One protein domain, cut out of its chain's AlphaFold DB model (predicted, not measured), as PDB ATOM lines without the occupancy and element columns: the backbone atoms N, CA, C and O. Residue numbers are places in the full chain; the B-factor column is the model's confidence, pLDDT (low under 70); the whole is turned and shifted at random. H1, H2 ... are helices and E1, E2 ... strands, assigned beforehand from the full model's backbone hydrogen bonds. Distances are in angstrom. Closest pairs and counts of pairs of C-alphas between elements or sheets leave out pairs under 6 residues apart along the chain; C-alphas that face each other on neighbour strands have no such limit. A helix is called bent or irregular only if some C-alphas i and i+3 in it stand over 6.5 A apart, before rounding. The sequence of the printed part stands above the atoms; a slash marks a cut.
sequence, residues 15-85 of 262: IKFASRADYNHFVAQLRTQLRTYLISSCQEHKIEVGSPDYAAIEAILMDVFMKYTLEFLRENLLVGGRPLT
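This is residues 15 to 85 of the 262 residues of an uncharacterized protein of Puccinia coronata f. sp. avenae (UniProt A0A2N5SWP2). A tiny parallel sheet of two strands, E1 and E2, sits at one end of a long helical hairpin, whose two helices, H1 and H2, run opposite ways and cross at a slant. At the other end of the hairpin, residues 45 to 51 join the helices. The printed part has 71 residues, with E1, H1, H2 and E2 in that order along the chain, and its class is mostly helix. The whole is loose, with a radius of gyration of the C-alphas of 14.8 A, and forms a rod spanning 45 by 17 by 15 A.

E1 is residues 15 to 17, beginning at C-alpha 15 (107.947, 92.705, 82.629), and E2 is residues 77 to 79, ending at C-alpha 79 (102.884, 97.043, 77.005). H1, residues 20 to 44, is 36.2 A long and ends at C-alpha 44 (93.681, 63.293, 91.083). H2, residues 52 to 76, is 35.8 A long and irregular: C-alphas 72 and 75 are 7.1 A apart.

E1 and E2 are parallel neighbours, at 16 degrees; N 17 and O 78 are within hydrogen-bond range at 2.8 A. E1, H1, H2 and E2 form a strand-helix-strand unit, two parallel neighbour strands with helices between, and its crossover is right-handed. The closest C-alphas of H1 and E2 are those of Arg 20 and Val 79, 6.0 A apart. H1 touches H2 with residues 31 to 42 alone, closest at the C-alphas of Arg 31 and Met 62, 6.9 A. This helical hairpin has a steep tilt of 37 degrees, only just beyond shallow. Every O i to N i+4 pair is within hydrogen-bond range in H1, and 16 of 21 in H2.

The C-alphas farthest apart, those of Lys 46 and Gly 81, are 45.3 A apart. The printed part has no cut and no long link. Its mean pLDDT is 85.6; residue 85 is under 70.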
ATOM      1  N   ILE A  15     108.337  93.613  83.711       81.25
ATOM      2  CA  ILE A  15     107.947  92.705  82.629       81.25
ATOM      3  C   ILE A  15     107.473  93.536  81.432       81.25
ATOM      4  O   ILE A  15     106.490  94.277  81.506       81.25
ATOM      5  N   LYS A  16     108.177  93.417  80.301       85.12
ATOM      6  CA  LYS A  16     107.930  94.213  79.089       85.12
ATOM      7  C   LYS A  16     107.368  93.348  77.964       85.12
ATOM      8  O   LYS A  16     108.014  92.405  77.521       85.12
ATOM      9  N   PHE A  17     106.210  93.737  77.443       86.50
ATOM     10  CA  PHE A  17     105.623  93.200  76.219       86.50
ATOM     11  C   PHE A  17     105.786  94.208  75.081       86.50
ATOM     12  O   PHE A  17     105.474  95.391  75.242       86.50
ATOM     13  N   ALA A  18     106.259  93.748  73.919       83.69
ATOM     14  CA  ALA A  18     106.472  94.610  72.755       83.69
ATOM     15  C   ALA A  18     105.146  95.157  72.200       83.69
ATOM     16  O   ALA A  18     105.080  96.305  71.761       83.69
ATOM     17  N   SER A  19     104.070  94.374  72.281       86.38
ATOM     18  CA  SER A  19     102.741  94.760  71.818       86.38
ATOM     19  C   SER A  19     101.616  94.236  72.717       86.38
ATOM     20  O   SER A  19     101.790  93.333  73.538       86.38
ATOM     21  N   ARG A  20     100.405  94.781  72.527       82.88
ATOM     22  CA  ARG A  20      99.185  94.275  73.181       82.88
ATOM     23  C   ARG A  20      98.860  92.838  72.765       82.88
ATOM     24  O   ARG A  20      98.270  92.109  73.555       82.88
ATOM     25  N   ALA A  21      99.253  92.435  71.555       85.50
ATOM     26  CA  ALA A  21      99.081  91.067  71.078       85.50
ATOM     27  C   ALA A  21      99.944  90.085  71.885       85.50
ATOM     28  O   ALA A  21      99.435  89.046  72.291       85.50
ATOM     29  N   ASP A  22     101.187  90.457  72.205       85.44
ATOM     30  CA  ASP A  22     102.099  89.616  72.997       85.44
ATOM     31  C   ASP A  22     101.595  89.437  74.431       85.44
ATOM     32  O   ASP A  22     101.589  88.328  74.960       85.44
ATOM     33  N   TYR A  23     101.085  90.515  75.037       87.31
ATOM     34  CA  TYR A  23     100.426  90.447  76.341       87.31
ATOM     35  C   TYR A  23      99.193  89.528  76.311       87.31
ATOM     36  O   TYR A  23      99.041  88.661  77.168       87.31
ATOM     37  N   ASN A  24      98.319  89.676  75.309       86.25
ATOM     38  CA  ASN A  24      97.136  88.824  75.181       86.25
ATOM     39  C   ASN A  24      97.521  87.352  74.961       86.25
ATOM     40  O   ASN A  24      96.860  86.458  75.487       86.25
ATOM     41  N   HIS A  25      98.598  87.099  74.213       89.62
ATOM     42  CA  HIS A  25      99.131  85.757  74.009       89.62
ATOM     43  C   HIS A  25      99.654  85.154  75.317       89.62
ATOM     44  O   HIS A  25      99.310  84.020  75.640       89.62
ATOM     45  N   PHE A  26     100.397  85.928  76.111       89.31
ATOM     46  CA  PHE A  26     100.838  85.523  77.447       89.31
ATOM     47  C   PHE A  26      99.658  85.176  78.367       89.31
ATOM     48  O   PHE A  26      99.638  84.101  78.964       89.31
ATOM     49  N   VAL A  27      98.632  86.032  78.435       87.75
ATOM     50  CA  VAL A  27      97.433  85.772  79.252       87.75
ATOM     51  C   VAL A  27      96.707  84.503  78.787       87.75
ATOM     52  O   VAL A  27      96.259  83.709  79.616       87.75
ATOM     53  N   ALA A  28      96.626  84.262  77.475       87.31
ATOM     54  CA  ALA A  28      96.029  83.047  76.920       87.31
ATOM     55  C   ALA A  28      96.839  81.782  77.256       87.31
ATOM     56  O   ALA A  28      96.253  80.745  77.585       87.31
ATOM     57  N   GLN A  29      98.171  81.861  77.223       90.31
ATOM     58  CA  GLN A  29      99.048  80.767  77.644       90.31
ATOM     59  C   GLN A  29      98.894  80.474  79.139       90.31
ATOM     60  O   GLN A  29      98.694  79.316  79.505       90.31
ATOM     61  N   LEU A  30      98.896  81.505  79.988       88.00
ATOM     62  CA  LEU A  30      98.698  81.365  81.432       88.00
ATOM     63  C   LEU A  30      97.345  80.713  81.751       88.00
ATOM     64  O   LEU A  30      97.281  79.752  82.513       88.00
ATOM     65  N   ARG A  31      96.270  81.168  81.094       88.75
ATOM     66  CA  ARG A  31      94.931  80.572  81.224       88.75
ATOM     67  C   ARG A  31      94.928  79.096  80.824       88.75
ATOM     68  O   ARG A  31      94.321  78.272  81.501       88.75
ATOM     69  N   THR A  32      95.620  78.755  79.739       89.88
ATOM     70  CA  THR A  32      95.731  77.369  79.267       89.88
ATOM     71  C   THR A  32      96.490  76.503  80.271       89.88
ATOM     72  O   THR A  32      96.025  75.419  80.605       89.88
ATOM     73  N   GLN A  33      97.609  76.993  80.813       91.00
ATOM     74  CA  GLN A  33      98.397  76.274  81.817       91.00
ATOM     75  C   GLN A  33      97.614  76.034  83.108       91.00
ATOM     76  O   GLN A  33      97.566  74.901  83.587       91.00
ATOM     77  N   LEU A  34      96.944  77.064  83.632       90.25
ATOM     78  CA  LEU A  34      96.085  76.927  84.809       90.25
ATOM     79  C   LEU A  34      94.957  75.926  84.566       90.25
ATOM     80  O   LEU A  34      94.596  75.181  85.472       90.25
ATOM     81  N   ARG A  35      94.417  75.874  83.343       90.19
ATOM     82  CA  ARG A  35      93.320  74.964  83.013       90.19
ATOM     83  C   ARG A  35      93.802  73.524  82.971       90.19
ATOM     84  O   ARG A  35      93.140  72.650  83.517       90.19
ATOM     85  N   THR A  36      94.961  73.291  82.366       92.56
ATOM     86  CA  THR A  36      95.605  71.976  82.361       92.56
ATOM     87  C   THR A  36      95.894  71.512  83.786       92.56
ATOM     88  O   THR A  36      95.532  70.392  84.137       92.56
ATOM     89  N   TYR A  37      96.458  72.385  84.628       92.25
ATOM     90  CA  TYR A  37      96.716  72.073  86.035       92.25
ATOM     91  C   TYR A  37      95.429  71.751  86.802       92.25
ATOM     92  O   TYR A  37      95.368  70.743  87.503       92.25
ATOM     93  N   LEU A  38      94.382  72.561  86.620       91.25
ATOM     94  CA  LEU A  38      93.075  72.332  87.230       91.25
ATOM     95  C   LEU A  38      92.501  70.969  86.837       91.25
ATOM     96  O   LEU A  38      92.049  70.230  87.702       91.25
ATOM     97  N   ILE A  39      92.536  70.619  85.548       91.94
ATOM     98  CA  ILE A  39      92.038  69.325  85.065       91.94
ATOM     99  C   ILE A  39      92.809  68.178  85.721       91.94
ATOM    100  O   ILE A  39      92.183  67.261  86.248       91.94
ATOM    101  N   SER A  40      94.143  68.239  85.733       92.44
ATOM    102  CA  SER A  40      94.975  67.205  86.358       92.44
ATOM    103  C   SER A  40      94.712  67.078  87.862       92.44
ATOM    104  O   SER A  40      94.530  65.967  88.352       92.44
ATOM    105  N   SER A  41      94.617  68.197  88.583       92.38
ATOM    106  CA  SER A  41      94.344  68.207  90.025       92.38
ATOM    107  C   SER A  41      92.937  67.690  90.349       92.38
ATOM    108  O   SER A  41      92.765  66.858  91.238       92.38
ATOM    109  N   CYS A  42      91.916  68.094  89.587       91.50
ATOM    110  CA  CYS A  42      90.557  67.578  89.758       91.50
ATOM    111  C   CYS A  42      90.478  66.069  89.493       91.50
ATOM    112  O   CYS A  42      89.819  65.360  90.251       91.50
ATOM    113  N   GLN A  43      91.181  65.562  88.475       90.94
ATOM    114  CA  GLN A  43      91.257  64.124  88.199       90.94
ATOM    115  C   GLN A  43      91.915  63.350  89.350       90.94
ATOM    116  O   GLN A  43      91.401  62.307  89.753       90.94
ATOM    117  N   GLU A  44      93.003  63.877  89.919       93.62
ATOM    118  CA  GLU A  44      93.681  63.293  91.083       93.62
ATOM    119  C   GLU A  44      92.761  63.228  92.315       93.62
ATOM    120  O   GLU A  44      92.724  62.222  93.027       93.62
ATOM    121  N   HIS A  45      91.934  64.257  92.514       91.25
ATOM    122  CA  HIS A  45      90.970  64.341  93.614       91.25
ATOM    123  C   HIS A  45      89.594  63.726  93.312       91.25
ATOM    124  O   HIS A  45      88.674  63.873  94.117       91.25
ATOM    125  N   LYS A  46      89.447  62.994  92.199       92.31
ATOM    126  CA  LYS A  46      88.194  62.334  91.780       92.31
ATOM    127  C   LYS A  46      87.011  63.297  91.593       92.31
ATOM    128  O   LYS A  46      85.859  62.900  91.758       92.31
ATOM    129  N   ILE A  47      87.285  64.546  91.230       90.81
ATOM    130  CA  ILE A  47      86.273  65.526  90.834       90.81
ATOM    131  C   ILE A  47      86.041  65.377  89.328       90.81
ATOM    132  O   ILE A  47      86.962  65.538  88.526       90.81
ATOM    133  N   GLU A  48      84.808  65.065  88.937       90.06
ATOM    134  CA  GLU A  48      84.446  64.891  87.531       90.06
ATOM    135  C   GLU A  48      84.501  66.228  86.776       90.06
ATOM    136  O   GLU A  48      83.950  67.242  87.217       90.06
ATOM    137  N   VAL A  49      85.162  66.235  85.615       85.38
ATOM    138  CA  VAL A  49      85.238  67.414  84.743       85.38
ATOM    139  C   VAL A  49      83.843  67.725  84.205       85.38
ATOM    140  O   VAL A  49      83.213  66.883  83.575       85.38
ATOM    141  N   GLY A  50      83.368  68.949  84.440       82.00
ATOM    142  CA  GLY A  50      82.005  69.369  84.090       82.00
ATOM    143  C   GLY A  50      80.975  69.209  85.213       82.00
ATOM    144  O   GLY A  50      79.833  69.629  85.038       82.00
ATOM    145  N   SER A  51      81.369  68.673  86.374       89.81
ATOM    146  CA  SER A  51      80.543  68.711  87.587       89.81
ATOM    147  C   SER A  51      80.330  70.150  88.097       89.81
ATOM    148  O   SER A  51      81.122  71.046  87.775       89.81
ATOM    149  N   PRO A  52      79.293  70.400  88.924       91.06
ATOM    150  CA  PRO A  52      79.094  71.697  89.572       91.06
ATOM    151  C   PRO A  52      80.319  72.161  90.374       91.06
ATOM    152  O   PRO A  52      80.683  73.334  90.308       91.06
ATOM    153  N   ASP A  53      80.991  71.234  91.059       86.38
ATOM    154  CA  ASP A  53      82.188  71.519  91.855       86.38
ATOM    155  C   ASP A  53      83.372  71.914  90.964       86.38
ATOM    156  O   ASP A  53      84.044  72.912  91.229       86.38
ATOM    157  N   TYR A  54      83.584  71.202  89.850       90.75
ATOM    158  CA  TYR A  54      84.582  71.583  88.847       90.75
ATOM    159  C   TYR A  54      84.312  72.986  88.291       90.75
ATOM    160  O   TYR A  54      85.229  73.797  88.199       90.75
ATOM    161  N   ALA A  55      83.055  73.295  87.958       87.62
ATOM    162  CA  ALA A  55      82.678  74.599  87.418       87.62
ATOM    163  C   ALA A  55      82.891  75.740  88.431       87.62
ATOM    164  O   ALA A  55      83.319  76.829  88.046       87.62
ATOM    165  N   ALA A  56      82.628  75.495  89.719       89.19
ATOM    166  CA  ALA A  56      82.882  76.464  90.782       89.19
ATOM    167  C   ALA A  56      84.385  76.737  90.957       89.19
ATOM    168  O   ALA A  56      84.800  77.896  91.017       89.19
ATOM    169  N   ILE A  57      85.213  75.687  90.979       87.56
ATOM    170  CA  ILE A  57      86.672  75.820  91.094       87.56
ATOM    171  C   ILE A  57      87.256  76.480  89.834       87.56
ATOM    172  O   ILE A  57      88.104  77.365  89.952       87.56
ATOM    173  N   GLU A  58      86.778  76.116  88.637       88.81
ATOM    174  CA  GLU A  58      87.189  76.740  87.372       88.81
ATOM    175  C   GLU A  58      86.872  78.238  87.373       88.81
ATOM    176  O   GLU A  58      87.743  79.029  87.026       88.81
ATOM    177  N   ALA A  59      85.684  78.649  87.827       86.75
ATOM    178  CA  ALA A  59      85.321  80.063  87.926       86.75
ATOM    179  C   ALA A  59      86.216  80.827  88.917       86.75
ATOM    180  O   ALA A  59      86.729  81.900  88.599       86.75
ATOM    181  N   ILE A  60      86.471  80.267  90.103       86.88
ATOM    182  CA  ILE A  60      87.355  80.900  91.095       86.88
ATOM    183  C   ILE A  60      88.778  81.043  90.536       86.88
ATOM    184  O   ILE A  60      89.380  82.113  90.622       86.88
ATOM    185  N   LEU A  61      89.325  79.995  89.922       86.50
ATOM    186  CA  LEU A  61      90.699  80.015  89.427       86.50
ATOM    187  C   LEU A  61      90.861  80.886  88.166       86.50
ATOM    188  O   LEU A  61      91.829  81.637  88.042       86.50
ATOM    189  N   MET A  62      89.919  80.803  87.224       84.81
ATOM    190  CA  MET A  62      90.019  81.478  85.924       84.81
ATOM    191  C   MET A  62      89.564  82.928  85.949       84.81
ATOM    192  O   MET A  62      90.096  83.719  85.170       84.81
ATOM    193  N   ASP A  63      88.600  83.272  86.803       79.44
ATOM    194  CA  ASP A  63      87.996  84.604  86.792       79.44
ATOM    195  C   ASP A  63      88.427  85.429  88.009       79.44
ATOM    196  O   ASP A  63      88.708  86.617  87.865       79.44
ATOM    197  N   VAL A  64      88.541  84.823  89.197       80.31
ATOM    198  CA  VAL A  64      88.941  85.545  90.417       80.31
ATOM    199  C   VAL A  64      90.464  85.603  90.523       80.31
ATOM    200  O   VAL A  64      91.042  86.687  90.465       80.31
ATOM    201  N   PHE A  65      91.136  84.453  90.622       82.56
ATOM    202  CA  PHE A  65      92.589  84.400  90.819       82.56
ATOM    203  C   PHE A  65      93.348  85.094  89.682       82.56
ATOM    204  O   PHE A  65      94.117  86.013  89.941       82.56
ATOM    205  N   MET A  66      93.057  84.755  88.422       84.19
ATOM    206  CA  MET A  66      93.672  85.412  87.258       84.19
ATOM    207  C   MET A  66      93.507  86.935  87.264       84.19
ATOM    208  O   MET A  66      94.463  87.652  86.972       84.19
ATOM    209  N   LYS A  67      92.313  87.438  87.603       82.88
ATOM    210  CA  LYS A  67      92.037  88.878  87.648       82.88
ATOM    211  C   LYS A  67      92.890  89.561  88.713       82.88
ATOM    212  O   LYS A  67      93.555  90.545  88.408       82.88
ATOM    213  N   TYR A  68      92.927  89.016  89.927       79.94
ATOM    214  CA  TYR A  68      93.715  89.593  91.018       79.94
ATOM    215  C   TYR A  68      95.225  89.452  90.810       79.94
ATOM    216  O   TYR A  68      95.961  90.383  91.116       79.94
ATOM    217  N   THR A  69      95.708  88.341  90.250       82.75
ATOM    218  CA  THR A  69      97.136  88.160  89.947       82.75
ATOM    219  C   THR A  69      97.606  89.122  88.860       82.75
ATOM    220  O   THR A  69      98.669  89.723  88.994       82.75
ATOM    221  N   LEU A  70      96.822  89.305  87.792       82.94
ATOM    222  CA  LEU A  70      97.171  90.256  86.735       82.94
ATOM    223  C   LEU A  70      97.086  91.707  87.214       82.94
ATOM    224  O   LEU A  70      97.910  92.511  86.785       82.94
ATOM    225  N   GLU A  71      96.149  92.028  88.109       80.88
ATOM    226  CA  GLU A  71      96.073  93.352  88.735       80.88
ATOM    227  C   GLU A  71      97.253  93.595  89.684       80.88
ATOM    228  O   GLU A  71      97.876  94.647  89.626       80.88
ATOM    229  N   PHE A  72      97.637  92.602  90.491       81.50
ATOM    230  CA  PHE A  72      98.808  92.693  91.367       81.50
ATOM    231  C   PHE A  72     100.106  92.909  90.576       81.50
ATOM    232  O   PHE A  72     100.951  93.719  90.949       81.50
ATOM    233  N   LEU A  73     100.268  92.209  89.451       82.12
ATOM    234  CA  LEU A  73     101.444  92.362  88.592       82.12
ATOM    235  C   LEU A  73     101.411  93.647  87.757       82.12
ATOM    236  O   LEU A  73     102.438  94.039  87.209       82.12
ATOM    237  N   ARG A  74     100.258  94.312  87.650       80.12
ATOM    238  CA  ARG A  74      99.999  95.401  86.706       80.12
ATOM    239  C   ARG A  74     100.977  96.564  86.805       80.12
ATOM    240  O   ARG A  74     101.394  97.076  85.768       80.12
ATOM    241  N   GLU A  75     101.353  96.952  88.017       77.25
ATOM    242  CA  GLU A  75     102.305  98.045  88.267       77.25
ATOM    243  C   GLU A  75     103.688  97.761  87.662       77.25
ATOM    244  O   GLU A  75     104.412  98.681  87.291       77.25
ATOM    245  N   ASN A  76     104.013  96.480  87.469       82.25
ATOM    246  CA  ASN A  76     105.274  96.006  86.915       82.25
ATOM    247  C   ASN A  76     105.165  95.574  85.438       82.25
ATOM    248  O   ASN A  76     106.150  95.103  84.863       82.25
ATOM    249  N   LEU A  77     103.993  95.720  84.802       82.88
ATOM    250  CA  LEU A  77     103.735  95.296  83.420       82.88
ATOM    251  C   LEU A  77     103.707  96.494  82.459       82.88
ATOM    252  O   LEU A  77     102.838  97.367  82.536       82.88
ATOM    253  N   LEU A  78     104.610  96.489  81.477       81.69
ATOM    254  CA  LEU A  78     104.654  97.474  80.395       81.69
ATOM    255  C   LEU A  78     104.247  96.840  79.065       81.69
ATOM    256  O   LEU A  78     104.812  95.828  78.656       81.69
ATOM    257  N   VAL A  79     103.320  97.468  78.344       81.12
ATOM    258  CA  VAL A  79     102.884  97.043  77.005       81.12
ATOM    259  C   VAL A  79     103.202  98.154  76.009       81.12
ATOM    260  O   VAL A  79     102.691  99.266  76.133       81.12
ATOM    261  N   GLY A  80     104.076  97.886  75.036       76.06
ATOM    262  CA  GLY A  80     104.531  98.904  74.081       76.06
ATOM    263  C   GLY A  80     105.201 100.109  74.758       76.06
ATOM    264  O   GLY A  80     105.064 101.238  74.291       76.06
ATOM    265  N   GLY A  81     105.860  99.885  75.901       71.12
ATOM    266  CA  GLY A  81     106.524 100.927  76.695       71.12
ATOM    267  C   GLY A  81     105.597 101.782  77.565       71.12
ATOM    268  O   GLY A  81     106.068 102.745  78.164       71.12
ATOM    269  N   ARG A  82     104.300 101.456  77.656       73.88
ATOM    270  CA  ARG A  82     103.330 102.168  78.504       73.88
ATOM    271  C   ARG A  82     102.801 101.266  79.626       73.88
ATOM    272  O   ARG A  82     102.606 100.073  79.374       73.88
ATOM    273  N   PRO A  83     102.532 101.809  80.828       75.44
ATOM    274  CA  PRO A  83     101.823 101.084  81.878       75.44
ATOM    275  C   PRO A  83     100.441 100.639  81.408       75.44
ATOM    276  O   PRO A  83      99.778 101.332  80.629       75.44
ATOM    277  N   LEU A  84      99.996  99.483  81.892       75.81
ATOM    278  CA  LEU A  84      98.672  98.971  81.573       75.81
ATOM    279  C   LEU A  84      97.579  99.823  82.255       75.81
ATOM    280  O   LEU A  84      97.641 100.078  83.460       75.81
ATOM    281  N   THR A  85      96.571 100.265  81.501       69.06
ATOM    282  CA  THR A  85      95.428 101.045  82.014       69.06
ATOM    283  C   THR A  85      94.528 100.191  82.922       69.06
ATOM    284  O   THR A  85      94.336  99.013  82.603       69.06
TER     285      THR A  85